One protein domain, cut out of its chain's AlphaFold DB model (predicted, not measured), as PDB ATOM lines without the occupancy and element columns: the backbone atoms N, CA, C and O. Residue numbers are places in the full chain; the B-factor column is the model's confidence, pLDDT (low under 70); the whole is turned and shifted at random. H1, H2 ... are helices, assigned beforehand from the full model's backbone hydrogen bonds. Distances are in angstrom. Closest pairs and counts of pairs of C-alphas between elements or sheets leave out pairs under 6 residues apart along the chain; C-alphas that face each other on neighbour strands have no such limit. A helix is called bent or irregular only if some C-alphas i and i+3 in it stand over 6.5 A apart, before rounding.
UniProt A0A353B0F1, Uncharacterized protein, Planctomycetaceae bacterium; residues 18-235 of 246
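Overview. This is residues 18 to 235 of the 246 residues of an uncharacterized protein of Planctomycetaceae bacterium (UniProt A0A353B0F1). Two long helices, H4 and H8b, run side by side in opposite directions and make the length of a rod; the helical hairpin of H1 and H2 crosses them on one side, with H2 packed on H4. Where H4 ends and H8b begins, the short helices H5, H6 and H7 and the arm H8a make a loosely joined head, while short H3 packs on H8b toward its other end. The printed part has 218 residues with eight named helices, H1 to H8 in order, and no named strand; its class is all helix. It is loose, with a radius of gyration of the C-alphas of 24.8 A and spans of 84 by 33 by 26 A.

Along the chain. H1, residues 18 to 39, begins with C-alpha 18 at (163.301, 221.230, 187.528) and is 30.6 A long. H2, residues 46 to 69, is 34.6 A long, and H3 is residues 73 to 82. H4, residues 92 to 131, is 57.3 A long from C-alpha 92 at (192.443, 232.687, 195.675); it is neither bent nor irregular, but only just: C-alphas 128 and 131 are 6.1 A apart. H5 is residues 134 to 142, H6 residues 148 to 157 and H7 residues 160 to 172. H8, residues 176 to 235, was assigned as one helix by its hydrogen bonds but is bent, with C-alphas 188 and 191 7.0 A apart. Its arms are H8a, residues 176 to 188, and H8b, residues 191 to 235, 65.8 A long and ending with C-alpha 235 at (189.279, 228.943, 213.653).

Arrangement. H3, H4 and H8b form an up and down bundle, each running against the one before it. H4 and H8b touch at a shallow tilt of 11 degrees, with the closest C-alphas, of Leu 105 and Ala 215, 6.6 A apart. H3 touches H8b, C-alphas 82 and 227 being closest at 5.8 A. H2 touches H4 with residues 60 to 68 alone, opposite ways at a steep tilt of 39 degrees; the closest C-alphas, of Ala 64 and Leu 109, are 5.7 A apart. H1 and H2 are a hairpin at 8 degrees, closest at C-alphas 36 and 52, 4.4 A. H1 and H8b only just touch, with 3 pairs of C-alphas within 8 A, the closest being those of Gly 26 and Ala 205, 6.0 A apart. H8a and H8b stand at a steep tilt of 50 degrees. H7 touches H8a, with C-alphas 165 and 179 closest at 5.6 A, and H5, with C-alphas 160 and 136 closest at 5.7 A. H6 is close to but not clearly touching H5 and H7. Every O i to N i+4 pair is within hydrogen-bond range in H1 to H7 and H8a; in H8b 40 of 41 are.

Size, cuts and confidence. The C-alphas farthest apart, of Arg 177 and Ile 235, are 84.6 A apart. The printed part has no cut, and no link is long. Mean pLDDT of the printed part is 71.3; 113 residues are under 70, among them residues 18 to 57, 121 to 149 and 163 to 195.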
ATOM      1  N   LEU A  18     162.809 222.469 188.144       46.44
ATOM      2  CA  LEU A  18     163.301 221.230 187.528       46.44
ATOM      3  C   LEU A  18     162.366 220.710 186.448       46.44
ATOM      4  O   LEU A  18     162.859 220.189 185.456       46.44
ATOM      5  N   VAL A  19     161.053 220.906 186.583       48.03
ATOM      6  CA  VAL A  19     160.114 220.605 185.495       48.03
ATOM      7  C   VAL A  19     160.400 221.519 184.308       48.03
ATOM      8  O   VAL A  19     160.580 221.016 183.208       48.03
ATOM      9  N   SER A  20     160.574 222.828 184.516       49.78
ATOM     10  CA  SER A  20     160.919 223.762 183.433       49.78
ATOM     11  C   SER A  20     162.255 223.416 182.758       49.78
ATOM     12  O   SER A  20     162.318 223.303 181.537       49.78
ATOM     13  N   ILE A  21     163.306 223.121 183.530       52.47
ATOM     14  CA  ILE A  21     164.621 222.730 182.999       52.47
ATOM     15  C   ILE A  21     164.559 221.375 182.281       52.47
ATOM     16  O   ILE A  21     165.122 221.249 181.201       52.47
ATOM     17  N   CYS A  22     163.850 220.377 182.812       46.09
ATOM     18  CA  CYS A  22     163.666 219.089 182.133       46.09
ATOM     19  C   CYS A  22     162.818 219.220 180.867       46.09
ATOM     20  O   CYS A  22     163.066 218.506 179.902       46.09
ATOM     21  N   THR A  23     161.856 220.145 180.840       52.78
ATOM     22  CA  THR A  23     161.046 220.422 179.646       52.78
ATOM     23  C   THR A  23     161.878 221.146 178.592       52.78
ATOM     24  O   THR A  23     161.804 220.796 177.425       52.78
ATOM     25  N   ILE A  24     162.735 222.091 178.992       52.44
ATOM     26  CA  ILE A  24     163.643 222.812 178.090       52.44
ATOM     27  C   ILE A  24     164.748 221.891 177.566       52.44
ATOM     28  O   ILE A  24     165.029 221.906 176.376       52.44
ATOM     29  N   VAL A  25     165.360 221.068 178.419       54.06
ATOM     30  CA  VAL A  25     166.394 220.101 178.012       54.06
ATOM     31  C   VAL A  25     165.778 218.968 177.202       54.06
ATOM     32  O   VAL A  25     166.330 218.596 176.174       54.06
ATOM     33  N   GLY A  26     164.609 218.471 177.604       51.44
ATOM     34  CA  GLY A  26     163.824 217.509 176.839       51.44
ATOM     35  C   GLY A  26     163.472 218.056 175.461       51.44
ATOM     36  O   GLY A  26     163.762 217.395 174.475       51.44
ATOM     37  N   ALA A  27     162.959 219.288 175.373       52.72
ATOM     38  CA  ALA A  27     162.644 219.971 174.118       52.72
ATOM     39  C   ALA A  27     163.891 220.312 173.291       52.72
ATOM     40  O   ALA A  27     163.827 220.247 172.068       52.72
ATOM     41  N   ALA A  28     165.024 220.639 173.917       51.75
ATOM     42  CA  ALA A  28     166.295 220.867 173.234       51.75
ATOM     43  C   ALA A  28     166.829 219.564 172.634       51.75
ATOM     44  O   ALA A  28     167.143 219.520 171.454       51.75
ATOM     45  N   VAL A  29     166.851 218.468 173.393       54.00
ATOM     46  CA  VAL A  29     167.238 217.144 172.883       54.00
ATOM     47  C   VAL A  29     166.261 216.671 171.798       54.00
ATOM     48  O   VAL A  29     166.705 216.127 170.788       54.00
ATOM     49  N   LEU A  30     164.958 216.948 171.941       53.66
ATOM     50  CA  LEU A  30     163.937 216.644 170.929       53.66
ATOM     51  C   LEU A  30     164.159 217.438 169.643       53.66
ATOM     52  O   LEU A  30     164.223 216.858 168.568       53.66
ATOM     53  N   SER A  31     164.298 218.760 169.742       51.25
ATOM     54  CA  SER A  31     164.499 219.639 168.585       51.25
ATOM     55  C   SER A  31     165.810 219.331 167.875       51.25
ATOM     56  O   SER A  31     165.868 219.369 166.654       51.25
ATOM     57  N   VAL A  32     166.833 218.916 168.614       52.41
ATOM     58  CA  VAL A  32     168.129 218.507 168.081       52.41
ATOM     59  C   VAL A  32     168.078 217.144 167.403       52.41
ATOM     60  O   VAL A  32     168.611 216.992 166.305       52.41
ATOM     61  N   GLY A  33     167.401 216.168 168.014       53.22
ATOM     62  CA  GLY A  33     167.139 214.868 167.401       53.22
ATOM     63  C   GLY A  33     166.319 215.009 166.119       53.22
ATOM     64  O   GLY A  33     166.674 214.424 165.101       53.22
ATOM     65  N   VAL A  34     165.289 215.861 166.135       53.91
ATOM     66  CA  VAL A  34     164.455 216.196 164.969       53.91
ATOM     67  C   VAL A  34     165.254 216.957 163.902       53.91
ATOM     68  O   VAL A  34     165.082 216.693 162.716       53.91
ATOM     69  N   PHE A  35     166.169 217.852 164.282       48.66
ATOM     70  CA  PHE A  35     166.977 218.624 163.333       48.66
ATOM     71  C   PHE A  35     168.095 217.795 162.681       48.66
ATOM     72  O   PHE A  35     168.312 217.895 161.475       48.66
ATOM     73  N   ALA A  36     168.767 216.908 163.423       50.38
ATOM     74  CA  ALA A  36     169.679 215.932 162.816       50.38
ATOM     75  C   ALA A  36     168.946 214.915 161.947       50.38
ATOM     76  O   ALA A  36     169.446 214.539 160.888       50.38
ATOM     77  N   PHE A  37     167.748 214.512 162.369       50.47
ATOM     78  CA  PHE A  37     166.863 213.694 161.557       50.47
ATOM     79  C   PHE A  37     166.486 214.413 160.259       50.47
ATOM     80  O   PHE A  37     166.521 213.771 159.218       50.47
ATOM     81  N   ALA A  38     166.236 215.730 160.298       49.38
ATOM     82  CA  ALA A  38     165.960 216.568 159.130       49.38
ATOM     83  C   ALA A  38     167.162 216.723 158.179       49.38
ATOM     84  O   ALA A  38     166.993 216.772 156.962       49.38
ATOM     85  N   LEU A  39     168.385 216.755 158.712       43.50
ATOM     86  CA  LEU A  39     169.607 216.863 157.909       43.50
ATOM     87  C   LEU A  39     170.029 215.532 157.276       43.50
ATOM     88  O   LEU A  39     170.521 215.525 156.151       43.50
ATOM     89  N   ALA A  40     169.753 214.396 157.923       48.06
ATOM     90  CA  ALA A  40     169.983 213.063 157.356       48.06
ATOM     91  C   ALA A  40     169.086 212.736 156.136       48.06
ATOM     92  O   ALA A  40     169.287 211.711 155.484       48.06
ATOM     93  N   ILE A  41     168.105 213.594 155.819       48.50
ATOM     94  CA  ILE A  41     167.136 213.442 154.716       48.50
ATOM     95  C   ILE A  41     167.753 213.767 153.353       48.50
ATOM     96  O   ILE A  41     167.265 213.269 152.342       48.50
ATOM     97  N   ILE A  42     168.807 214.589 153.294       47.62
ATOM     98  CA  ILE A  42     169.363 215.061 152.020       47.62
ATOM     99  C   ILE A  42     170.227 213.947 151.401       47.62
ATOM    100  O   ILE A  42     171.328 213.686 151.897       47.62
ATOM    101  N   PRO A  43     169.782 213.277 150.319       44.06
ATOM    102  CA  PRO A  43     170.554 212.210 149.708       44.06
ATOM    103  C   PRO A  43     171.682 212.815 148.867       44.06
ATOM    104  O   PRO A  43     171.454 213.731 148.081       44.06
ATOM    105  N   GLY A  44     172.894 212.267 148.989       46.56
ATOM    106  CA  GLY A  44     173.959 212.483 148.001       46.56
ATOM    107  C   GLY A  44     175.192 213.260 148.460       46.56
ATOM    108  O   GLY A  44     176.084 213.482 147.649       46.56
ATOM    109  N   SER A  45     175.315 213.643 149.734       48.31
ATOM    110  CA  SER A  45     176.591 214.161 150.244       48.31
ATOM    111  C   SER A  45     176.814 213.829 151.722       48.31
ATOM    112  O   SER A  45     175.881 213.769 152.516       48.31
ATOM    113  N   LEU A  46     178.075 213.605 152.101       53.47
ATOM    114  CA  LEU A  46     178.514 213.458 153.499       53.47
ATOM    115  C   LEU A  46     178.267 214.737 154.325       53.47
ATOM    116  O   LEU A  46     178.135 214.675 155.543       53.47
ATOM    117  N   LEU A  47     178.186 215.891 153.656       51.22
ATOM    118  CA  LEU A  47     178.015 217.226 154.237       51.22
ATOM    119  C   LEU A  47     176.779 217.379 155.150       51.22
ATOM    120  O   LEU A  47     176.962 217.835 156.274       51.22
ATOM    121  N   PRO A  48     175.555 217.000 154.743       54.81
ATOM    122  CA  PRO A  48     174.370 217.058 155.598       54.81
ATOM    123  C   PRO A  48     174.461 216.157 156.829       54.81
ATOM    124  O   PRO A  48     174.048 216.566 157.911       54.81
ATOM    125  N   ILE A  49     175.054 214.965 156.695       55.06
ATOM    126  CA  ILE A  49     175.274 214.059 157.829       55.06
ATOM    127  C   ILE A  49     176.235 214.716 158.818       55.06
ATOM    128  O   ILE A  49     175.875 214.883 159.975       55.06
ATOM    129  N   VAL A  50     177.406 215.164 158.351       57.16
ATOM    130  CA  VAL A  50     178.418 215.840 159.182       57.16
ATOM    131  C   VAL A  50     177.859 217.117 159.818       57.16
ATOM    132  O   VAL A  50     178.063 217.350 161.007       57.16
ATOM    133  N   GLY A  51     177.111 217.922 159.060       58.81
ATOM    134  CA  GLY A  51     176.439 219.122 159.558       58.81
ATOM    135  C   GLY A  51     175.405 218.805 160.638       58.81
ATOM    136  O   GLY A  51     175.378 219.471 161.672       58.81
ATOM    137  N   GLY A  52     174.617 217.743 160.452       62.12
ATOM    138  CA  GLY A  52     173.665 217.248 161.444       62.12
ATOM    139  C   GLY A  52     174.353 216.809 162.731       62.12
ATOM    140  O   GLY A  52     173.947 217.233 163.812       62.12
ATOM    141  N   THR A  53     175.442 216.043 162.635       62.09
ATOM    142  CA  THR A  53     176.211 215.630 163.816       62.09
ATOM    143  C   THR A  53     176.804 216.828 164.549       62.09
ATOM    144  O   THR A  53     176.744 216.875 165.776       62.09
ATOM    145  N   ILE A  54     177.336 217.819 163.826       65.19
ATOM    146  CA  ILE A  54     177.891 219.041 164.425       65.19
ATOM    147  C   ILE A  54     176.811 219.796 165.203       65.19
ATOM    148  O   ILE A  54     177.033 220.147 166.361       65.19
ATOM    149  N   VAL A  55     175.632 220.007 164.610       66.94
ATOM    150  CA  VAL A  55     174.527 220.709 165.281       66.94
ATOM    151  C   VAL A  55     174.093 219.965 166.541       66.94
ATOM    152  O   VAL A  55     173.896 220.586 167.588       66.94
ATOM    153  N   VAL A  56     174.023 218.635 166.479       66.06
ATOM    154  CA  VAL A  56     173.655 217.821 167.637       66.06
ATOM    155  C   VAL A  56     174.672 217.901 168.761       66.06
ATOM    156  O   VAL A  56     174.298 218.050 169.928       66.06
ATOM    157  N   VAL A  57     175.958 217.840 168.427       68.00
ATOM    158  CA  VAL A  57     177.032 217.984 169.409       68.00
ATOM    159  C   VAL A  57     176.988 219.377 170.038       68.00
ATOM    160  O   VAL A  57     177.003 219.480 171.263       68.00
ATOM    161  N   ILE A  58     176.850 220.440 169.235       71.69
ATOM    162  CA  ILE A  58     176.757 221.826 169.729       71.69
ATOM    163  C   ILE A  58     175.591 221.979 170.699       71.69
ATOM    164  O   ILE A  58     175.753 222.539 171.783       71.69
ATOM    165  N   ALA A  59     174.418 221.468 170.343       68.50
ATOM    166  CA  ALA A  59     173.243 221.633 171.176       68.50
ATOM    167  C   ALA A  59     173.284 220.770 172.446       68.50
ATOM    168  O   ALA A  59     172.817 221.208 173.495       68.50
ATOM    169  N   SER A  60     173.920 219.596 172.395       69.38
ATOM    170  CA  SER A  60     174.189 218.770 173.580       69.38
ATOM    171  C   SER A  60     175.141 219.477 174.551       69.38
ATOM    172  O   SER A  60     174.900 219.504 175.760       69.38
ATOM    173  N   VAL A  61     176.190 220.118 174.022       74.12
ATOM    174  CA  VAL A  61     177.103 220.963 174.807       74.12
ATOM    175  C   VAL A  61     176.348 222.148 175.404       74.12
ATOM    176  O   VAL A  61     176.483 222.423 176.596       74.12
ATOM    177  N   PHE A  62     175.514 222.821 174.611       76.06
ATOM    178  CA  PHE A  62     174.710 223.946 175.079       76.06
ATOM    179  C   PHE A  62     173.749 223.534 176.201       76.06
ATOM    180  O   PHE A  62     173.695 224.204 177.228       76.06
ATOM    181  N   ALA A  63     173.050 222.404 176.057       71.00
ATOM    182  CA  ALA A  63     172.157 221.869 177.082       71.00
ATOM    183  C   ALA A  63     172.904 221.553 178.388       71.00
ATOM    184  O   ALA A  63     172.444 221.922 179.469       71.00
ATOM    185  N   ALA A  64     174.091 220.944 178.301       74.56
ATOM    186  CA  ALA A  64     174.920 220.696 179.476       74.56
ATOM    187  C   ALA A  64     175.388 222.006 180.141       74.56
ATOM    188  O   ALA A  64     175.363 222.117 181.364       74.56
ATOM    189  N   GLU A  65     175.755 223.029 179.365       80.50
ATOM    190  CA  GLU A  65     176.097 224.352 179.908       80.50
ATOM    191  C   GLU A  65     174.897 225.049 180.558       80.50
ATOM    192  O   GLU A  65     175.050 225.666 181.615       80.50
ATOM    193  N   VAL A  66     173.703 224.935 179.971       78.69
ATOM    194  CA  VAL A  66     172.461 225.441 180.572       78.69
ATOM    195  C   VAL A  66     172.202 224.752 181.907       78.69
ATOM    196  O   VAL A  66     171.882 225.438 182.870       78.69
ATOM    197  N   LEU A  67     172.427 223.441 182.013       78.94
ATOM    198  CA  LEU A  67     172.310 222.708 183.277       78.94
ATOM    199  C   LEU A  67     173.347 223.160 184.319       78.94
ATOM    200  O   LEU A  67     173.006 223.373 185.480       78.94
ATOM    201  N   VAL A  68     174.603 223.390 183.920       82.25
ATOM    202  CA  VAL A  68     175.636 223.929 184.828       82.25
ATOM    203  C   VAL A  68     175.280 225.343 185.312       82.25
ATOM    204  O   VAL A  68     175.526 225.689 186.472       82.25
ATOM    205  N   ARG A  69     174.720 226.186 184.439       78.81
ATOM    206  CA  ARG A  69     174.305 227.559 184.783       78.81
ATOM    207  C   ARG A  69     172.997 227.592 185.574       78.81
ATOM    208  O   ARG A  69     172.858 228.419 186.467       78.81
ATOM    209  N   GLY A  70     172.088 226.662 185.299       74.94
ATOM    210  CA  GLY A  70     170.782 226.487 185.938       74.94
ATOM    211  C   GLY A  70     170.832 225.784 187.293       74.94
ATOM    212  O   GLY A  70     169.822 225.248 187.748       74.94
ATOM    213  N   ARG A  71     171.997 225.762 187.953       82.44
ATOM    214  CA  ARG A  71     172.118 225.260 189.325       82.44
ATOM    215  C   ARG A  71     171.192 226.042 190.266       82.44
ATOM    216  O   ARG A  71     171.104 227.262 190.117       82.44
ATOM    217  N   PRO A  72     170.583 225.393 191.272       83.12
ATOM    218  CA  PRO A  72     169.772 226.068 192.283       83.12
ATOM    219  C   PRO A  72     170.476 227.290 192.891       83.12
ATOM    220  O   PRO A  72     171.646 227.193 193.266       83.12
ATOM    221  N   GLN A  73     169.765 228.416 193.033       83.56
ATOM    222  CA  GLN A  73     170.317 229.678 193.563       83.56
ATOM    223  C   GLN A  73     171.029 229.484 194.906       83.56
ATOM    224  O   GLN A  73     172.163 229.923 195.067       83.56
ATOM    225  N   ARG A  74     170.438 228.698 195.811       86.31
ATOM    226  CA  ARG A  74     171.044 228.346 197.101       86.31
ATOM    227  C   ARG A  74     172.445 227.736 196.965       86.31
ATOM    228  O   ARG A  74     173.341 228.067 197.735       86.31
ATOM    229  N   LEU A  75     172.662 226.842 195.994       86.56
ATOM    230  CA  LEU A  75     173.986 226.249 195.762       86.56
ATOM    231  C   LEU A  75     174.973 227.282 195.212       86.56
ATOM    232  O   LEU A  75     176.157 227.221 195.535       86.56
ATOM    233  N   GLN A  76     174.497 228.232 194.406       87.75
ATOM    234  CA  GLN A  76     175.321 229.323 193.887       87.75
ATOM    235  C   GLN A  76     175.752 230.284 195.001       87.75
ATOM    236  O   GLN A  76     176.920 230.666 195.058       87.75
ATOM    237  N   GLU A  77     174.836 230.628 195.904       88.88
ATOM    238  CA  GLU A  77     175.107 231.462 197.078       88.88
ATOM    239  C   GLU A  77     176.116 230.787 198.006       88.88
ATOM    240  O   GLU A  77     177.173 231.355 198.272       88.88
ATOM    241  N   MET A  78     175.885 229.522 198.379       87.75
ATOM    242  CA  MET A  78     176.834 228.783 199.218       87.75
ATOM    243  C   MET A  78     178.216 228.650 198.556       87.75
ATOM    244  O   MET A  78     179.240 228.755 199.231       87.75
ATOM    245  N   ALA A  79     178.280 228.441 197.236       89.94
ATOM    246  CA  ALA A  79     179.547 228.409 196.502       89.94
ATOM    247  C   ALA A  79     180.276 229.752 196.528       89.94
ATOM    248  O   ALA A  79     181.503 229.794 196.681       89.94
ATOM    249  N   ARG A  80     179.526 230.852 196.404       89.62
ATOM    250  CA  ARG A  80     180.067 232.204 196.501       89.62
ATOM    251  C   ARG A  80     180.631 232.448 197.893       89.62
ATOM    252  O   ARG A  80     181.791 232.837 197.985       89.62
ATOM    253  N   ASP A  81     179.882 232.137 198.941       88.69
ATOM    254  CA  ASP A  81     180.306 232.334 200.332       88.69
ATOM    255  C   ASP A  81     181.557 231.522 200.669       88.69
ATOM    256  O   ASP A  81     182.495 232.030 201.282       88.69
ATOM    257  N   ASN A  82     181.644 230.291 200.162       90.00
ATOM    258  CA  ASN A  82     182.811 229.435 200.355       90.00
ATOM    259  C   ASN A  82     184.089 230.006 199.703       90.00
ATOM    260  O   ASN A  82     185.202 229.615 200.055       90.00
ATOM    261  N   CYS A  83     183.978 230.954 198.764       91.25
ATOM    262  CA  CYS A  83     185.136 231.637 198.179       91.25
ATOM    263  C   CYS A  83     185.723 232.728 199.092       91.25
ATOM    264  O   CYS A  83     186.885 233.121 198.904       91.25
ATOM    265  N   TYR A  84     184.958 233.203 200.072       89.25
ATOM    266  CA  TYR A  84     185.376 234.230 201.020       89.25
ATOM    267  C   TYR A  84     185.837 233.600 202.335       89.25
ATOM    268  O   TYR A  84     185.484 232.476 202.690       89.25
ATOM    269  N   ARG A  85     186.733 234.299 203.025       86.75
ATOM    270  CA  ARG A  85     187.149 233.992 204.397       86.75
ATOM    271  C   ARG A  85     186.181 234.634 205.388       86.75
ATOM    272  O   ARG A  85     185.440 235.542 205.026       86.75
ATOM    273  N   THR A  86     186.254 234.226 206.651       84.31
ATOM    274  CA  THR A  86     185.465 234.828 207.743       84.31
ATOM    275  C   THR A  86     185.705 236.330 207.921       84.31
ATOM    276  O   THR A  86     184.815 237.037 208.372       84.31
ATOM    277  N   ASN A  87     186.869 236.844 207.514       83.50
ATOM    278  CA  ASN A  87     187.183 238.276 207.509       83.50
ATOM    279  C   ASN A  87     186.659 239.029 206.263       83.50
ATOM    280  O   ASN A  87     187.078 240.157 206.013       83.50
ATOM    281  N   GLY A  88     185.831 238.393 205.428       84.75
ATOM    282  CA  GLY A  88     185.285 238.976 204.198       84.75
ATOM    283  C   GLY A  88     186.268 239.047 203.023       84.75
ATOM    284  O   GLY A  88     185.871 239.400 201.914       84.75
ATOM    285  N   GLN A  89     187.543 238.678 203.200       89.00
ATOM    286  CA  GLN A  89     188.508 238.686 202.099       89.00
ATOM    287  C   GLN A  89     188.349 237.458 201.203       89.00
ATOM    288  O   GLN A  89     188.247 236.317 201.664       89.00
ATOM    289  N   ARG A  90     188.397 237.677 199.888       89.81
ATOM    290  CA  ARG A  90     188.338 236.594 198.904       89.81
ATOM    291  C   ARG A  90     189.625 235.773 198.932       89.81
ATOM    292  O   ARG A  90     190.722 236.309 198.804       89.81
ATOM    293  N   SER A  91     189.504 234.451 199.042       91.06
ATOM    294  CA  SER A  91     190.658 233.555 198.969       91.06
ATOM    295  C   SER A  91     190.848 233.012 197.553       91.06
ATOM    296  O   SER A  91     189.977 232.328 197.010       91.06
ATOM    297  N   THR A  92     192.035 233.238 196.982       92.19
ATOM    298  CA  THR A  92     192.443 232.687 195.675       92.19
ATOM    299  C   THR A  92     192.396 231.159 195.659       92.19
ATOM    300  O   THR A  92     191.849 230.567 194.731       92.19
ATOM    301  N   ARG A  93     192.881 230.503 196.722       90.50
ATOM    302  CA  ARG A  93     192.836 229.039 196.867       90.50
ATOM    303  C   ARG A  93     191.404 228.497 196.893       90.50
ATOM    304  O   ARG A  93     191.129 227.522 196.201       90.50
ATOM    305  N   ARG A  94     190.497 229.114 197.663       90.62
ATOM    306  CA  ARG A  94     189.087 228.677 197.728       90.62
ATOM    307  C   ARG A  94     188.384 228.875 196.387       90.62
ATOM    308  O   ARG A  94     187.741 227.955 195.902       90.62
ATOM    309  N   THR A  95     188.629 230.016 195.742       92.25
ATOM    310  CA  THR A  95     188.121 230.307 194.392       92.25
ATOM    311  C   THR A  95     188.614 229.274 193.369       92.25
ATOM    312  O   THR A  95     187.823 228.766 192.582       92.25
ATOM    313  N   ARG A  96     189.905 228.908 193.389       92.56
ATOM    314  CA  ARG A  96     190.463 227.895 192.476       92.56
ATOM    315  C   ARG A  96     189.835 226.518 192.688       92.56
ATOM    316  O   ARG A  96     189.508 225.852 191.711       92.56
ATOM    317  N   ASN A  97     189.642 226.110 193.942       90.44
ATOM    318  CA  ASN A  97     188.972 224.850 194.266       90.44
ATOM    319  C   ASN A  97     187.522 224.840 193.772       90.44
ATOM    320  O   ASN A  97     187.046 223.817 193.288       90.44
ATOM    321  N   GLU A  98     186.833 225.976 193.869       92.25
ATOM    322  CA  GLU A  98     185.465 226.099 193.381       92.25
ATOM    323  C   GLU A  98     185.403 226.000 191.853       92.25
ATOM    324  O   GLU A  98     184.650 225.189 191.324       92.25
ATOM    325  N   ILE A  99     186.290 226.697 191.134       91.12
ATOM    326  CA  ILE A  99     186.426 226.562 189.673       91.12
ATOM    327  C   ILE A  99     186.679 225.100 189.273       91.12
ATOM    328  O   ILE A  99     186.077 224.607 188.320       91.12
ATOM    329  N   GLN A 100     187.533 224.382 190.008       92.56
ATOM    330  CA  GLN A 100     187.793 222.962 189.755       92.56
ATOM    331  C   GLN A 100     186.560 222.082 190.002       92.56
ATOM    332  O   GLN A 100     186.306 221.170 189.215       92.56
ATOM    333  N   ALA A 101     185.785 222.355 191.054       89.56
ATOM    334  CA  ALA A 101     184.560 221.622 191.362       89.56
ATOM    335  C   ALA A 101     183.471 221.850 190.300       89.56
ATOM    336  O   ALA A 101     182.869 220.886 189.830       89.56
ATOM    337  N   VAL A 102     183.274 223.097 189.854       90.00
ATOM    338  CA  VAL A 102     182.374 223.408 188.728       90.00
ATOM    339  C   VAL A 102     182.863 222.747 187.440       90.00
ATOM    340  O   VAL A 102     182.067 222.187 186.692       90.00
ATOM    341  N   GLY A 103     184.176 222.752 187.197       89.00
ATOM    342  CA  GLY A 103     184.774 222.060 186.058       89.00
ATOM    343  C   GLY A 103     184.530 220.550 186.082       89.00
ATOM    344  O   GLY A 103     184.296 219.960 185.030       89.00
ATOM    345  N   LYS A 104     184.535 219.919 187.264       89.12
ATOM    346  CA  LYS A 104     184.149 218.509 187.416       89.12
ATOM    347  C   LYS A 104     182.673 218.305 187.069       89.12
ATOM    348  O   LYS A 104     182.394 217.493 186.198       89.12
ATOM    349  N   LEU A 105     181.770 219.092 187.659       86.69
ATOM    350  CA  LEU A 105     180.333 219.012 187.371       86.69
ATOM    351  C   LEU A 105     180.037 219.153 185.869       86.69
ATOM    352  O   LEU A 105     179.245 218.398 185.317       86.69
ATOM    353  N   ARG A 106     180.710 220.089 185.191       87.44
ATOM    354  CA  ARG A 106     180.603 220.254 183.735       87.44
ATOM    355  C   ARG A 106     181.001 218.981 182.986       87.44
ATOM    356  O   ARG A 106     180.265 218.559 182.102       87.44
ATOM    357  N   ARG A 107     182.138 218.369 183.335       85.88
ATOM    358  CA  ARG A 107     182.592 217.117 182.704       85.88
ATOM    359  C   ARG A 107     181.612 215.970 182.934       85.88
ATOM    360  O   ARG A 107     181.331 215.239 181.990       85.88
ATOM    361  N   ASP A 108     181.071 215.850 184.142       82.62
ATOM    362  CA  ASP A 108     180.105 214.801 184.478       82.62
ATOM    363  C   ASP A 108     178.824 214.959 183.632       82.62
ATOM    364  O   ASP A 108     178.327 213.991 183.058       82.62
ATOM    365  N   LEU A 109     178.341 216.192 183.438       83.44
ATOM    366  CA  LEU A 109     177.185 216.467 182.574       83.44
ATOM    367  C   LEU A 109     177.480 216.282 181.083       83.44
ATOM    368  O   LEU A 109     176.614 215.815 180.343       83.44
ATOM    369  N   TRP A 110     178.697 216.586 180.631       82.44
ATOM    370  CA  TRP A 110     179.123 216.278 179.262       82.44
ATOM    371  C   TRP A 110     179.155 214.769 179.004       82.44
ATOM    372  O   TRP A 110     178.747 214.322 177.932       82.44
ATOM    373  N   ALA A 111     179.594 213.972 179.983       79.19
ATOM    374  CA  ALA A 111     179.578 212.517 179.880       79.19
ATOM    375  C   ALA A 111     178.143 211.987 179.732       79.19
ATOM    376  O   ALA A 111     177.878 211.193 178.830       79.19
ATOM    377  N   VAL A 112     177.201 212.491 180.536       79.56
ATOM    378  CA  VAL A 112     175.773 212.149 180.411       79.56
ATOM    379  C   VAL A 112     175.240 212.516 179.025       79.56
ATOM    380  O   VAL A 112     174.636 211.671 178.367       79.56
ATOM    381  N   ALA A 113     175.504 213.735 178.544       76.00
ATOM    382  CA  ALA A 113     175.075 214.173 177.216       76.00
ATOM    383  C   ALA A 113     175.640 213.275 176.098       76.00
ATOM    384  O   ALA A 113     174.923 212.912 175.169       76.00
ATOM    385  N   THR A 114     176.901 212.854 176.224       74.44
ATOM    386  CA  THR A 114     177.569 211.963 175.262       74.44
ATOM    387  C   THR A 114     176.951 210.565 175.256       74.44
ATOM    388  O   THR A 114     176.722 209.998 174.191       74.44
ATOM    389  N   ILE A 115     176.639 210.009 176.431       75.38
ATOM    390  CA  ILE A 115     175.984 208.699 176.547       75.38
ATOM    391  C   ILE A 115     174.592 208.743 175.912       75.38
ATOM    392  O   ILE A 115     174.248 207.866 175.122       75.38
ATOM    393  N   VAL A 116     173.806 209.781 176.214       75.31
ATOM    394  CA  VAL A 116     172.469 209.971 175.633       75.31
ATOM    395  C   VAL A 116     172.561 210.069 174.115       75.31
ATOM    396  O   VAL A 116     171.828 209.372 173.415       75.31
ATOM    397  N   LEU A 117     173.499 210.869 173.605       73.62
ATOM    398  CA  LEU A 117     173.748 210.993 172.175       73.62
ATOM    399  C   LEU A 117     174.056 209.637 171.533       73.62
ATOM    400  O   LEU A 117     173.469 209.289 170.512       73.62
ATOM    401  N   PHE A 118     174.946 208.856 172.147       72.88
ATOM    402  CA  PHE A 118     175.345 207.551 171.635       72.88
ATOM    403  C   PHE A 118     174.162 206.575 171.555       72.88
ATOM    404  O   PHE A 118     173.966 205.926 170.527       72.88
ATOM    405  N   VAL A 119     173.328 206.517 172.601       74.00
ATOM    406  CA  VAL A 119     172.117 205.677 172.628       74.00
ATOM    407  C   VAL A 119     171.119 206.105 171.546       74.00
ATOM    408  O   VAL A 119     170.562 205.253 170.849       74.00
ATOM    409  N   TRP A 120     170.923 207.411 171.355       73.00
ATOM    410  CA  TRP A 120     170.042 207.950 170.316       73.00
ATOM    411  C   TRP A 120     170.547 207.650 168.903       73.00
ATOM    412  O   TRP A 120     169.787 207.141 168.079       73.00
ATOM    413  N   CYS A 121     171.833 207.884 168.628       69.81
ATOM    414  CA  CYS A 121     172.447 207.549 167.345       69.81
ATOM    415  C   CYS A 121     172.365 206.045 167.048       69.81
ATOM    416  O   CYS A 121     172.006 205.666 165.935       69.81
ATOM    417  N   GLY A 122     172.633 205.189 168.040       65.94
ATOM    418  CA  GLY A 122     172.502 203.738 167.902       65.94
ATOM    419  C   GLY A 122     171.064 203.305 167.610       65.94
ATOM    420  O   GLY A 122     170.829 202.501 166.710       65.94
ATOM    421  N   THR A 123     170.086 203.891 168.305       67.88
ATOM    422  CA  THR A 123     168.661 203.609 168.069       67.88
ATOM    423  C   THR A 123     168.244 204.016 166.657       67.88
ATOM    424  O   THR A 123     167.629 203.223 165.948       67.88
ATOM    425  N   LEU A 124     168.621 205.218 166.212       68.75
ATOM    426  CA  LEU A 124     168.335 205.690 164.856       68.75
ATOM    427  C   LEU A 124     168.989 204.804 163.796       68.75
ATOM    428  O   LEU A 124     168.351 204.478 162.797       68.75
ATOM    429  N   PHE A 125     170.229 204.368 164.026       66.88
ATOM    430  CA  PHE A 125     170.916 203.435 163.141       66.88
ATOM    431  C   PHE A 125     170.156 202.109 163.024       66.88
ATOM    432  O   PHE A 125     169.957 201.613 161.913       66.88
ATOM    433  N   VAL A 126     169.682 201.554 164.145       66.44
ATOM    434  CA  VAL A 126     168.891 200.316 164.144       66.44
ATOM    435  C   VAL A 126     167.561 200.514 163.414       66.44
ATOM    436  O   VAL A 126     167.207 199.703 162.562       66.44
ATOM    437  N   VAL A 127     166.841 201.605 163.684       66.38
ATOM    438  CA  VAL A 127     165.563 201.906 163.018       66.38
ATOM    439  C   VAL A 127     165.753 202.074 161.507       66.38
ATOM    440  O   VAL A 127     165.000 201.480 160.735       66.38
ATOM    441  N   HIS A 128     166.780 202.817 161.088       65.44
ATOM    442  CA  HIS A 128     167.083 203.073 159.681       65.44
ATOM    443  C   HIS A 128     167.428 201.796 158.906       65.44
ATOM    444  O   HIS A 128     166.953 201.616 157.787       65.44
ATOM    445  N   ASN A 129     168.254 200.919 159.489       62.84
ATOM    446  CA  ASN A 129     168.757 199.731 158.796       62.84
ATOM    447  C   ASN A 129     167.809 198.527 158.876       62.84
ATOM    448  O   ASN A 129     167.771 197.725 157.945       62.84
ATOM    449  N   PHE A 130     167.063 198.369 159.975       64.94
ATOM    450  CA  PHE A 130     166.289 197.146 160.225       64.94
ATOM    451  C   PHE A 130     164.773 197.318 160.134       64.94
ATOM    452  O   PHE A 130     164.085 196.320 159.916       64.94
ATOM    453  N   TYR A 131     164.245 198.537 160.282       63.91
ATOM    454  CA  TYR A 131     162.802 198.776 160.272       63.91
ATOM    455  C   TYR A 131     162.359 199.530 159.018       63.91
ATOM    456  O   TYR A 131     161.913 198.912 158.056       63.91
ATOM    457  N   VAL A 132     162.482 200.856 158.995       64.31
ATOM    458  CA  VAL A 132     162.066 201.672 157.847       64.31
ATOM    459  C   VAL A 132     163.214 202.603 157.484       64.31
ATOM    460  O   VAL A 132     163.624 203.400 158.334       64.31
ATOM    461  N   PRO A 133     163.712 202.565 156.233       64.06
ATOM    462  CA  PRO A 133     164.653 203.565 155.766       64.06
ATOM    463  C   PRO A 133     164.053 204.951 155.983       64.06
ATOM    464  O   PRO A 133     162.971 205.263 155.484       64.06
ATOM    465  N   ILE A 134     164.767 205.779 156.737       59.38
ATOM    466  CA  ILE A 134     164.319 207.110 157.168       59.38
ATOM    467  C   ILE A 134     163.683 207.941 156.028       59.38
ATOM    468  O   ILE A 134     162.589 208.466 156.242       59.38
ATOM    469  N   PRO A 135     164.251 207.998 154.801       61.69
ATOM    470  CA  PRO A 135     163.656 208.760 153.696       61.69
ATOM    471  C   PRO A 135     162.224 208.335 153.336       61.69
ATOM    472  O   PRO A 135     161.401 209.160 152.945       61.69
ATOM    473  N   ILE A 136     161.916 207.048 153.492       63.28
ATOM    474  CA  ILE A 136     160.613 206.457 153.175       63.28
ATOM    475  C   ILE A 136     159.604 206.797 154.275       63.28
ATOM    476  O   ILE A 136     158.474 207.179 153.974       63.28
ATOM    477  N   ALA A 137     160.026 206.736 155.544       61.47
ATOM    478  CA  ALA A 137     159.196 207.126 156.684       61.47
ATOM    479  C   ALA A 137     158.762 208.599 156.598       61.47
ATOM    480  O   ALA A 137     157.602 208.915 156.845       61.47
ATOM    481  N   ILE A 138     159.670 209.491 156.194       58.16
ATOM    482  CA  ILE A 138     159.383 210.927 156.070       58.16
ATOM    483  C   ILE A 138     158.413 211.216 154.936       58.16
ATOM    484  O   ILE A 138     157.484 211.989 155.131       58.16
ATOM    485  N   ARG A 139     158.586 210.594 153.765       62.47
ATOM    486  CA  ARG A 139     157.622 210.752 152.666       62.47
ATOM    487  C   ARG A 139     156.240 210.226 153.054       62.47
ATOM    488  O   ARG A 139     155.246 210.854 152.717       62.47
ATOM    489  N   GLY A 140     156.182 209.128 153.811       59.47
ATOM    490  CA  GLY A 140     154.931 208.610 154.369       59.47
ATOM    491  C   GLY A 140     154.275 209.564 155.373       59.47
ATOM    492  O   GLY A 140     153.064 209.755 155.326       59.47
ATOM    493  N   ALA A 141     155.063 210.204 156.243       59.56
ATOM    494  CA  ALA A 141     154.568 211.189 157.207       59.56
ATOM    495  C   ALA A 141     154.187 212.530 156.557       59.56
ATOM    496  O   ALA A 141     153.219 213.153 156.965       59.56
ATOM    497  N   ALA A 142     154.911 212.974 155.529       56.66
ATOM    498  CA  ALA A 142     154.594 214.190 154.778       56.66
ATOM    499  C   ALA A 142     153.335 214.036 153.908       56.66
ATOM    500  O   ALA A 142     152.740 215.031 153.508       56.66
ATOM    501  N   ALA A 143     152.934 212.797 153.624       60.53
ATOM    502  CA  ALA A 143     151.714 212.474 152.899       60.53
ATOM    503  C   ALA A 143     150.463 212.423 153.797       60.53
ATOM    504  O   ALA A 143     149.394 212.110 153.276       60.53
ATOM    505  N   LEU A 144     150.576 212.666 155.117       60.75
ATOM    506  CA  LEU A 144     149.442 212.600 156.052       60.75
ATOM    507  C   LEU A 144     148.321 213.548 155.597       60.75
ATOM    508  O   LEU A 144     148.518 214.761 155.539       60.75
ATOM    509  N   GLY A 145     147.161 212.980 155.271       59.72
ATOM    510  CA  GLY A 145     145.932 213.710 154.960       59.72
ATOM    511  C   GLY A 145     144.885 213.541 156.061       59.72
ATOM    512  O   GLY A 145     145.086 212.767 156.998       59.72
ATOM    513  N   ASP A 146     143.754 214.235 155.929       64.94
ATOM    514  CA  ASP A 146     142.673 214.227 156.929       64.94
ATOM    515  C   ASP A 146     141.919 212.886 157.013       64.94
ATOM    516  O   ASP A 146     141.255 212.610 158.014       64.94
ATOM    517  N   THR A 147     142.016 212.032 155.985       69.94
ATOM    518  CA  THR A 147     141.398 210.698 155.976       69.94
ATOM    519  C   THR A 147     142.390 209.589 155.614       69.94
ATOM    520  O   THR A 147     143.314 209.779 154.821       69.94
ATOM    521  N   ASP A 148     142.158 208.382 156.142       68.75
ATOM    522  CA  ASP A 148     142.994 207.199 155.877       68.75
ATOM    523  C   ASP A 148     143.092 206.853 154.379       68.75
ATOM    524  O   ASP A 148     144.127 206.381 153.906       68.75
ATOM    525  N   ARG A 149     142.020 207.084 153.606       68.06
ATOM    526  CA  ARG A 149     142.004 206.831 152.152       68.06
ATOM    527  C   ARG A 149     142.860 207.839 151.390       68.06
ATOM    528  O   ARG A 149     143.577 207.450 150.464       68.06
ATOM    529  N   ASP A 150     142.822 209.099 151.803       71.19
ATOM    530  CA  ASP A 150     143.644 210.151 151.206       71.19
ATOM    531  C   ASP A 150     145.118 209.923 151.537       71.19
ATOM    532  O   ASP A 150     145.971 210.037 150.664       71.19
ATOM    533  N   TRP A 151     145.415 209.466 152.755       65.00
ATOM    534  CA  TRP A 151     146.773 209.109 153.146       65.00
ATOM    535  C   TRP A 151     147.334 207.932 152.334       65.00
ATOM    536  O   TRP A 151     148.444 208.016 151.809       65.00
ATOM    537  N   ILE A 152     146.573 206.843 152.168       69.44
ATOM    538  CA  ILE A 152     147.019 205.673 151.390       69.44
ATOM    539  C   ILE A 152     147.279 206.052 149.927       69.44
ATOM    540  O   ILE A 152     148.314 205.676 149.370       69.44
ATOM    541  N   SER A 153     146.373 206.818 149.315       71.69
ATOM    542  CA  SER A 153     146.534 207.272 147.929       71.69
ATOM    543  C   SER A 153     147.696 208.263 147.776       71.69
ATOM    544  O   SER A 153     148.472 208.151 146.827       71.69
ATOM    545  N   ALA A 154     147.905 209.163 148.741       68.81
ATOM    546  CA  ALA A 154     149.049 210.069 148.774       68.81
ATOM    547  C   ALA A 154     150.382 209.322 148.947       68.81
ATOM    548  O   ALA A 154     151.360 209.656 148.277       68.81
ATOM    549  N   MET A 155     150.432 208.268 149.770       70.38
ATOM    550  CA  MET A 155     151.625 207.423 149.895       70.38
ATOM    551  C   MET A 155     151.931 206.629 148.618       70.38
ATOM    552  O   MET A 155     153.106 206.448 148.278       70.38
ATOM    553  N   GLU A 156     150.906 206.140 147.910       73.62
ATOM    554  CA  GLU A 156     151.084 205.476 146.611       73.62
ATOM    555  C   GLU A 156     151.575 206.459 145.542       73.62
ATOM    556  O   GLU A 156     152.556 206.161 144.854       73.62
ATOM    557  N   ASN A 157     150.994 207.659 145.477       72.94
ATOM    558  CA  ASN A 157     151.414 208.723 144.561       72.94
ATOM    559  C   ASN A 157     152.839 209.224 144.852       72.94
ATOM    560  O   ASN A 157     153.595 209.514 143.928       72.94
ATOM    561  N   ALA A 158     153.241 209.270 146.125       61.81
ATOM    562  CA  ALA A 158     154.593 209.631 146.552       61.81
ATOM    563  C   ALA A 158     155.626 208.498 146.367       61.81
ATOM    564  O   ALA A 158     156.795 208.662 146.725       61.81
ATOM    565  N   GLY A 159     155.218 207.336 145.844       70.38
ATOM    566  CA  GLY A 159     156.108 206.205 145.578       70.38
ATOM    567  C   GLY A 159     156.633 205.494 146.832       70.38
ATOM    568  O   GLY A 159     157.479 204.609 146.712       70.38
ATOM    569  N   VAL A 160     156.110 205.809 148.023       69.50
ATOM    570  CA  VAL A 160     156.584 205.300 149.328       69.50
ATOM    571  C   VAL A 160     156.567 203.774 149.368       69.50
ATOM    572  O   VAL A 160     157.512 203.140 149.835       69.50
ATOM    573  N   ARG A 161     155.503 203.167 148.834       67.19
ATOM    574  CA  ARG A 161     155.346 201.710 148.772       67.19
ATOM    575  C   ARG A 161     156.364 201.058 147.832       67.19
ATOM    576  O   ARG A 161     156.960 200.042 148.186       67.19
ATOM    577  N   ARG A 162     156.607 201.669 146.668       70.88
ATOM    578  CA  ARG A 162     157.585 201.194 145.678       70.88
ATOM    579  C   ARG A 162     159.011 201.277 146.222       70.88
ATOM    580  O   ARG A 162     159.773 200.327 146.068       70.88
ATOM    581  N   ASP A 163     159.337 202.370 146.905       69.12
ATOM    582  CA  ASP A 163     160.641 202.580 147.534       69.12
ATOM    583  C   ASP A 163     160.855 201.626 148.720       69.12
ATOM    584  O   ASP A 163     161.946 201.080 148.886       69.12
ATOM    585  N   ALA A 164     159.809 201.352 149.510       66.06
ATOM    586  CA  ALA A 164     159.865 200.391 150.615       66.06
ATOM    587  C   ALA A 164     160.119 198.961 150.121       66.06
ATOM    588  O   ALA A 164     160.938 198.236 150.695       66.06
ATOM    589  N   GLU A 165     159.456 198.560 149.031       66.50
ATOM    590  CA  GLU A 165     159.697 197.280 148.364       66.50
ATOM    591  C   GLU A 165     161.098 197.204 147.745       66.50
ATOM    592  O   GLU A 165     161.766 196.175 147.853       66.50
ATOM    593  N   ALA A 166     161.574 198.284 147.120       66.56
ATOM    594  CA  ALA A 166     162.916 198.342 146.548       66.56
ATOM    595  C   ALA A 166     164.002 198.216 147.630       66.56
ATOM    596  O   ALA A 166     164.944 197.438 147.464       66.56
ATOM    597  N   ALA A 167     163.836 198.907 148.762       62.88
ATOM    598  CA  ALA A 167     164.755 198.840 149.894       62.88
ATOM    599  C   ALA A 167     164.774 197.452 150.556       62.88
ATOM    600  O   ALA A 167     165.834 196.917 150.862       62.88
ATOM    601  N   THR A 168     163.617 196.807 150.725       63.09
ATOM    602  CA  THR A 168     163.575 195.442 151.284       63.09
ATOM    603  C   THR A 168     164.150 194.393 150.332       63.09
ATOM    604  O   THR A 168     164.786 193.439 150.789       63.09
ATOM    605  N   ARG A 169     163.975 194.554 149.012       61.59
ATOM    606  CA  ARG A 169     164.571 193.657 148.008       61.59
ATOM    607  C   ARG A 169     166.090 193.790 147.933       61.59
ATOM    608  O   ARG A 169     166.763 192.764 147.849       61.59
ATOM    609  N   SER A 170     166.626 195.011 147.981       59.12
ATOM    610  CA  SER A 170     168.073 195.244 147.879       59.12
ATOM    611  C   SER A 170     168.833 194.713 149.097       59.12
ATOM    612  O   SER A 170     169.898 194.122 148.932       59.12
ATOM    613  N   SER A 171     168.264 194.837 150.299       56.34
ATOM    614  CA  SER A 171     168.914 194.387 151.534       56.34
ATOM    615  C   SER A 171     168.852 192.870 151.767       56.34
ATOM    616  O   SER A 171     169.715 192.343 152.461       56.34
ATOM    617  N   TYR A 172     167.862 192.153 151.208       54.06
ATOM    618  CA  TYR A 172     167.598 190.749 151.581       54.06
ATOM    619  C   TYR A 172     167.350 189.763 150.420       54.06
ATOM    620  O   TYR A 172     167.042 188.606 150.693       54.06
ATOM    621  N   ARG A 173     167.467 190.169 149.140       58.50
ATOM    622  CA  ARG A 173     167.168 189.317 147.954       58.50
ATOM    623  C   ARG A 173     165.822 188.574 148.059       58.50
ATOM    624  O   ARG A 173     165.708 187.403 147.707       58.50
ATOM    625  N   LEU A 174     164.803 189.251 148.578       59.19
ATOM    626  CA  LEU A 174     163.486 188.658 148.823       59.19
ATOM    627  C   LEU A 174     162.656 188.554 147.543       59.19
ATOM    628  O   LEU A 174     162.753 189.408 146.657       59.19
ATOM    629  N   SER A 175     161.776 187.550 147.481       60.56
ATOM    630  CA  SER A 175     160.786 187.464 146.407       60.56
ATOM    631  C   SER A 175     159.783 188.635 146.484       60.56
ATOM    632  O   SER A 175     159.507 189.146 147.574       60.56
ATOM    633  N   PRO A 176     159.179 189.070 145.359       62.56
ATOM    634  CA  PRO A 176     158.223 190.184 145.337       62.56
ATOM    635  C   PRO A 176     157.056 190.039 146.326       62.56
ATOM    636  O   PRO A 176     156.647 191.015 146.951       62.56
ATOM    637  N   ARG A 177     156.550 188.811 146.512       67.31
ATOM    638  CA  ARG A 177     155.472 188.508 147.467       67.31
ATOM    639  C   ARG A 177     155.929 188.615 148.923       67.31
ATOM    640  O   ARG A 177     155.159 189.055 149.772       67.31
ATOM    641  N   GLU A 178     157.166 188.233 149.228       62.16
ATOM    642  CA  GLU A 178     157.730 188.367 150.576       62.16
ATOM    643  C   GLU A 178     158.080 189.817 150.911       62.16
ATOM    644  O   GLU A 178     157.890 190.230 152.055       62.16
ATOM    645  N   ALA A 179     158.523 190.601 149.923       57.69
ATOM    646  CA  ALA A 179     158.749 192.036 150.072       57.69
ATOM    647  C   ALA A 179     157.444 192.778 150.422       57.69
ATOM    648  O   ALA A 179     157.396 193.459 151.444       57.69
ATOM    649  N   ASP A 180     156.353 192.563 149.673       62.81
ATOM    650  CA  ASP A 180     155.035 193.163 149.969       62.81
ATOM    651  C   ASP A 180     154.497 192.715 151.345       62.81
ATOM    652  O   ASP A 180     153.980 193.524 152.120       62.81
ATOM    653  N   ARG A 181     154.700 191.441 151.721       66.69
ATOM    654  CA  ARG A 181     154.327 190.936 153.055       66.69
ATOM    655  C   ARG A 181     155.127 191.611 154.174       66.69
ATOM    656  O   ARG A 181     154.533 191.959 155.193       66.69
ATOM    657  N   ARG A 182     156.440 191.816 154.006       63.88
ATOM    658  CA  ARG A 182     157.289 192.509 154.994       63.88
ATOM    659  C   ARG A 182     156.955 193.989 155.105       63.88
ATOM    660  O   ARG A 182     156.878 194.482 156.223       63.88
ATOM    661  N   VAL A 183     156.696 194.674 153.991       65.44
ATOM    662  CA  VAL A 183     156.275 196.084 153.991       65.44
ATOM    663  C   VAL A 183     154.950 196.249 154.742       65.44
ATOM    664  O   VAL A 183     154.843 197.098 155.623       65.44
ATOM    665  N   LYS A 184     153.959 195.384 154.494       67.81
ATOM    666  CA  LYS A 184     152.693 195.387 155.254       67.81
ATOM    667  C   LYS A 184     152.894 195.123 156.744       67.81
ATOM    668  O   LYS A 184     152.216 195.724 157.573       67.81
ATOM    669  N   LEU A 185     153.805 194.218 157.093       66.44
ATOM    670  CA  LEU A 185     154.119 193.895 158.484       66.44
ATOM    671  C   LEU A 185     154.837 195.065 159.175       66.44
ATOM    672  O   LEU A 185     154.509 195.392 160.309       66.44
ATOM    673  N   LEU A 186     155.720 195.760 158.460       66.88
ATOM    674  CA  LEU A 186     156.370 196.992 158.905       66.88
ATOM    675  C   LEU A 186     155.373 198.109 159.212       66.88
ATOM    676  O   LEU A 186     155.443 198.702 160.285       66.88
ATOM    677  N   TRP A 187     154.405 198.347 158.327       67.94
ATOM    678  CA  TRP A 187     153.348 199.333 158.570       67.94
ATOM    679  C   TRP A 187     152.438 198.959 159.743       67.94
ATOM    680  O   TRP A 187     151.970 199.841 160.450       67.94
ATOM    681  N   LYS A 188     152.237 197.664 160.013       69.94
ATOM    682  CA  LYS A 188     151.530 197.200 161.220       69.94
ATOM    683  C   LYS A 188     152.357 197.353 162.500       69.94
ATOM    684  O   LYS A 188     151.781 197.510 163.570       69.94
ATOM    685  N   LEU A 189     153.685 197.287 162.402       65.62
ATOM    686  CA  LEU A 189     154.605 197.474 163.527       65.62
ATOM    687  C   LEU A 189     154.946 198.948 163.785       65.62
ATOM    688  O   LEU A 189     155.423 199.265 164.873       65.62
ATOM    689  N   SER A 190     154.685 199.853 162.839       66.69
ATOM    690  CA  SER A 190     154.986 201.284 162.978       66.69
ATOM    691  C   SER A 190     154.393 201.944 164.234       66.69
ATOM    692  O   SER A 190     155.125 202.713 164.860       66.69
ATOM    693  N   PRO A 191     153.168 201.619 164.708       66.94
ATOM    694  CA  PRO A 191     152.640 202.204 165.939       66.94
ATOM    695  C   PRO A 191     153.420 201.715 167.160       66.94
ATOM    696  O   PRO A 191     153.685 202.484 168.077       66.94
ATOM    697  N   ILE A 192     153.843 200.446 167.155       69.69
ATOM    698  CA  ILE A 192     154.629 199.835 168.234       69.69
ATOM    699  C   ILE A 192     156.022 200.470 168.290       69.69
ATOM    700  O   ILE A 192     156.491 200.820 169.369       69.69
ATOM    701  N   VAL A 193     156.660 200.678 167.132       66.94
ATOM    702  CA  VAL A 193     157.939 201.400 167.032       66.94
ATOM    703  C   VAL A 193     157.777 202.851 167.495       66.94
ATOM    704  O   VAL A 193     158.618 203.345 168.241       66.94
ATOM    705  N   GLY A 194     156.680 203.515 167.124       66.44
ATOM    706  CA  GLY A 194     156.351 204.863 167.591       66.44
ATOM    707  C   GLY A 194     156.209 204.939 169.113       66.44
ATOM    708  O   GLY A 194     156.850 205.771 169.751       66.44
ATOM    709  N   VAL A 195     155.449 204.023 169.719       69.00
ATOM    710  CA  VAL A 195     155.312 203.924 171.180       69.00
ATOM    711  C   VAL A 195     156.660 203.631 171.842       69.00
ATOM    712  O   VAL A 195     156.996 204.274 172.834       69.00
ATOM    713  N   ALA A 196     157.468 202.725 171.287       70.12
ATOM    714  CA  ALA A 196     158.799 202.420 171.809       70.12
ATOM    715  C   ALA A 196     159.735 203.643 171.772       70.12
ATOM    716  O   ALA A 196     160.452 203.889 172.740       70.12
ATOM    717  N   LEU A 197     159.690 204.448 170.705       70.38
ATOM    718  CA  LEU A 197     160.435 205.707 170.607       70.38
ATOM    719  C   LEU A 197     159.948 206.742 171.630       70.38
ATOM    720  O   LEU A 197     160.768 207.395 172.274       70.38
ATOM    721  N   CYS A 198     158.635 206.861 171.840       66.44
ATOM    722  CA  CYS A 198     158.075 207.722 172.884       66.44
ATOM    723  C   CYS A 198     158.512 207.281 174.287       66.44
ATOM    724  O   CYS A 198     158.914 208.111 175.101       66.44
ATOM    725  N   LEU A 199     158.493 205.978 174.573       70.81
ATOM    726  CA  LEU A 199     158.979 205.437 175.843       70.81
ATOM    727  C   LEU A 199     160.482 205.674 176.021       70.81
ATOM    728  O   LEU A 199     160.916 206.008 177.122       70.81
ATOM    729  N   LEU A 200     161.272 205.574 174.949       71.88
ATOM    730  CA  LEU A 200     162.697 205.901 174.970       71.88
ATOM    731  C   LEU A 200     162.935 207.392 175.258       71.88
ATOM    732  O   LEU A 200     163.823 207.722 176.044       71.88
ATOM    733  N   LEU A 201     162.129 208.296 174.687       68.62
ATOM    734  CA  LEU A 201     162.173 209.736 174.989       68.62
ATOM    735  C   LEU A 201     161.891 210.007 176.466       68.62
ATOM    736  O   LEU A 201     162.663 210.693 177.133       68.62
ATOM    737  N   VAL A 202     160.814 209.431 176.995       71.25
ATOM    738  CA  VAL A 202     160.448 209.596 178.407       71.25
ATOM    739  C   VAL A 202     161.532 209.008 179.312       71.25
ATOM    740  O   VAL A 202     161.981 209.666 180.249       71.25
ATOM    741  N   GLY A 203     162.015 207.804 179.003       70.00
ATOM    742  CA  GLY A 203     163.073 207.138 179.757       70.00
ATOM    743  C   GLY A 203     164.384 207.926 179.763       70.00
ATOM    744  O   GLY A 203     165.004 208.079 180.814       70.00
ATOM    745  N   THR A 204     164.787 208.489 178.620       72.75
ATOM    746  CA  THR A 204     165.993 209.326 178.533       72.75
ATOM    747  C   THR A 204     165.834 210.638 179.292       72.75
ATOM    748  O   THR A 204     166.752 211.015 180.018       72.75
ATOM    749  N   ALA A 205     164.672 211.294 179.229       69.69
ATOM    750  CA  ALA A 205     164.400 212.492 180.023       69.69
ATOM    751  C   ALA A 205     164.474 212.215 181.536       69.69
ATOM    752  O   ALA A 205     165.133 212.952 182.275       69.69
ATOM    753  N   ILE A 206     163.861 211.118 181.997       72.19
ATOM    754  CA  ILE A 206     163.918 210.687 183.403       72.19
ATOM    755  C   ILE A 206     165.363 210.369 183.811       72.19
ATOM    756  O   ILE A 206     165.820 210.832 184.857       72.19
ATOM    757  N   GLY A 207     166.097 209.623 182.982       74.69
ATOM    758  CA  GLY A 207     167.489 209.255 183.237       74.69
ATOM    759  C   GLY A 207     168.414 210.469 183.331       74.69
ATOM    760  O   GLY A 207     169.195 210.575 184.275       74.69
ATOM    761  N   VAL A 208     168.287 211.431 182.410       78.06
ATOM    762  CA  VAL A 208     169.050 212.690 182.446       78.06
ATOM    763  C   VAL A 208     168.748 213.472 183.718       78.06
ATOM    764  O   VAL A 208     169.678 213.927 184.384       78.06
ATOM    765  N   ASN A 209     167.473 213.593 184.097       77.50
ATOM    766  CA  ASN A 209     167.085 214.280 185.327       77.50
ATOM    767  C   ASN A 209     167.660 213.596 186.579       77.50
ATOM    768  O   ASN A 209     168.159 214.264 187.488       77.50
ATOM    769  N   TYR A 210     167.630 212.262 186.617       79.06
ATOM    770  CA  TYR A 210     168.218 211.484 187.704       79.06
ATOM    771  C   TYR A 210     169.732 211.714 187.805       79.06
ATOM    772  O   TYR A 210     170.228 212.068 188.877       79.06
ATOM    773  N   CYS A 211     170.459 211.604 186.689       80.75
ATOM    774  CA  CYS A 211     171.903 211.840 186.637       80.75
ATOM    775  C   CYS A 211     172.272 213.283 187.011       80.75
ATOM    776  O   CYS A 211     173.223 213.499 187.760       80.75
ATOM    777  N   TYR A 212     171.505 214.271 186.543       82.06
ATOM    778  CA  TYR A 212     171.689 215.673 186.919       82.06
ATOM    779  C   TYR A 212     171.497 215.875 188.425       82.06
ATOM    780  O   TYR A 212     172.340 216.482 189.086       82.06
ATOM    781  N   SER A 213     170.428 215.310 188.987       81.81
ATOM    782  CA  SER A 213     170.146 215.377 190.423       81.81
ATOM    783  C   SER A 213     171.259 214.737 191.254       81.81
ATOM    784  O   SER A 213     171.648 215.279 192.287       81.81
ATOM    785  N   LEU A 214     171.802 213.606 190.799       83.44
ATOM    786  CA  LEU A 214     172.919 212.930 191.455       83.44
ATOM    787  C   LEU A 214     174.198 213.779 191.408       83.44
ATOM    788  O   LEU A 214     174.823 214.002 192.441       83.44
ATOM    789  N   ALA A 215     174.525 214.351 190.247       83.88
ATOM    790  CA  ALA A 215     175.676 215.238 190.093       83.88
ATOM    791  C   ALA A 215     175.567 216.505 190.966       83.88
ATOM    792  O   ALA A 215     176.561 216.967 191.531       83.88
ATOM    793  N   LEU A 216     174.357 217.056 191.125       87.12
ATOM    794  CA  LEU A 216     174.109 218.173 192.040       87.12
ATOM    795  C   LEU A 216     174.300 217.784 193.508       87.12
ATOM    796  O   LEU A 216     174.899 218.559 194.252       87.12
ATOM    797  N   ARG A 217     173.824 216.604 193.922       87.81
ATOM    798  CA  ARG A 217     174.010 216.096 195.292       87.81
ATOM    799  C   ARG A 217     175.486 215.898 195.621       87.81
ATOM    800  O   ARG A 217     175.935 216.326 196.681       87.81
ATOM    801  N   ASP A 218     176.252 215.323 194.699       88.25
ATOM    802  CA  ASP A 218     177.698 215.149 194.864       88.25
ATOM    803  C   ASP A 218     178.425 216.495 194.951       88.25
ATOM    804  O   ASP A 218     179.333 216.686 195.767       88.25
ATOM    805  N   TYR A 219     178.005 217.459 194.129       89.31
ATOM    806  CA  TYR A 219     178.530 218.815 194.180       89.31
ATOM    807  C   TYR A 219     178.212 219.500 195.518       89.31
ATOM    808  O   TYR A 219     179.117 220.079 196.123       89.31
ATOM    809  N   GLU A 220     176.974 219.392 196.010       92.00
ATOM    810  CA  GLU A 220     176.540 219.920 197.308       92.00
ATOM    811  C   GLU A 220     177.324 219.298 198.469       92.00
ATOM    812  O   GLU A 220     177.893 220.022 199.289       92.00
ATOM    813  N   ALA A 221     177.438 217.968 198.507       89.25
ATOM    814  CA  ALA A 221     178.207 217.257 199.526       89.25
ATOM    815  C   ALA A 221     179.678 217.706 199.534       89.25
ATOM    816  O   ALA A 221     180.256 217.994 200.589       89.25
ATOM    817  N   GLY A 222     180.277 217.846 198.348       89.69
ATOM    818  CA  GLY A 222     181.625 218.380 198.200       89.69
ATOM    819  C   GLY A 222     181.745 219.831 198.671       89.69
ATOM    820  O   GLY A 222     182.782 220.218 199.212       89.69
ATOM    821  N   LEU A 223     180.709 220.644 198.475       91.62
ATOM    822  CA  LEU A 223     180.685 222.043 198.885       91.62
ATOM    823  C   LEU A 223     180.669 222.185 200.409       91.62
ATOM    824  O   LEU A 223     181.505 222.905 200.959       91.62
ATOM    825  N   ILE A 224     179.796 221.423 201.073       90.50
ATOM    826  CA  ILE A 224     179.699 221.354 202.536       90.50
ATOM    827  C   ILE A 224     181.037 220.899 203.129       90.50
ATOM    828  O   ILE A 224     181.565 221.551 204.027       90.50
ATOM    829  N   SER A 225     181.640 219.838 202.585       91.94
ATOM    830  CA  SER A 225     182.948 219.339 203.039       91.94
ATOM    831  C   SER A 225     184.066 220.386 202.908       91.94
ATOM    832  O   SER A 225     184.907 220.535 203.798       91.94
ATOM    833  N   ARG A 226     184.081 221.163 201.816       90.81
ATOM    834  CA  ARG A 226     185.053 222.255 201.652       90.81
ATOM    835  C   ARG A 226     184.808 223.388 202.644       90.81
ATOM    836  O   ARG A 226     185.781 223.942 203.154       90.81
ATOM    837  N   GLN A 227     183.544 223.713 202.910       89.44
ATOM    838  CA  GLN A 227     183.154 224.774 203.834       89.44
ATOM    839  C   GLN A 227     183.543 224.434 205.277       89.44
ATOM    840  O   GLN A 227     184.157 225.263 205.949       89.44
ATOM    841  N   THR A 228     183.285 223.207 205.737       89.94
ATOM    842  CA  THR A 228     183.697 222.757 207.079       89.94
ATOM    843  C   THR A 228     185.217 222.759 207.222       89.94
ATOM    844  O   THR A 228     185.759 223.377 208.136       89.94
ATOM    845  N   ALA A 229     185.938 222.201 206.244       89.06
ATOM    846  CA  ALA A 229     187.400 222.191 206.253       89.06
ATOM    847  C   ALA A 229     188.026 223.597 206.175       89.06
ATOM    848  O   ALA A 229     189.189 223.786 206.550       89.06
ATOM    849  N   ALA A 230     187.308 224.572 205.614       87.69
ATOM    850  CA  ALA A 230     187.706 225.972 205.569       87.69
ATOM    851  C   ALA A 230     187.464 226.669 206.917       87.69
ATOM    852  O   ALA A 230     188.373 227.335 207.412       87.69
ATOM    853  N   ALA A 231     186.299 226.447 207.532       87.50
ATOM    854  CA  ALA A 231     185.966 226.958 208.859       87.50
ATOM    855  C   ALA A 231     186.963 226.467 209.922       87.50
ATOM    856  O   ALA A 231     187.530 227.277 210.653       87.50
ATOM    857  N   ASP A 232     187.297 225.172 209.925       89.94
ATOM    858  CA  ASP A 232     188.278 224.594 210.856       89.94
ATOM    859  C   ASP A 232     189.676 225.209 210.722       89.94
ATOM    860  O   ASP A 232     190.462 225.237 211.673       89.94
ATOM    861  N   ARG A 233     190.040 225.653 209.514       87.69
ATOM    862  CA  ARG A 233     191.320 226.326 209.261       87.69
ATOM    863  C   ARG A 233     191.296 227.771 209.735       87.69
ATOM    864  O   ARG A 233     192.287 228.216 210.312       87.69
ATOM    865  N   ASP A 234     190.187 228.472 209.524       87.81
ATOM    866  CA  ASP A 234     190.027 229.856 209.967       87.81
ATOM    867  C   ASP A 234     190.010 229.937 211.500       87.81
ATOM    868  O   ASP A 234     190.734 230.753 212.067       87.81
ATOM    869  N   ILE A 235     189.296 229.031 212.181       88.44
ATOM    870  CA  ILE A 235     189.279 228.943 213.653       88.44
ATOM    871  C   ILE A 235     190.694 228.715 214.200       88.44
ATOM    872  O   ILE A 235     191.148 229.454 215.072       88.44
TER     873      ILE A 235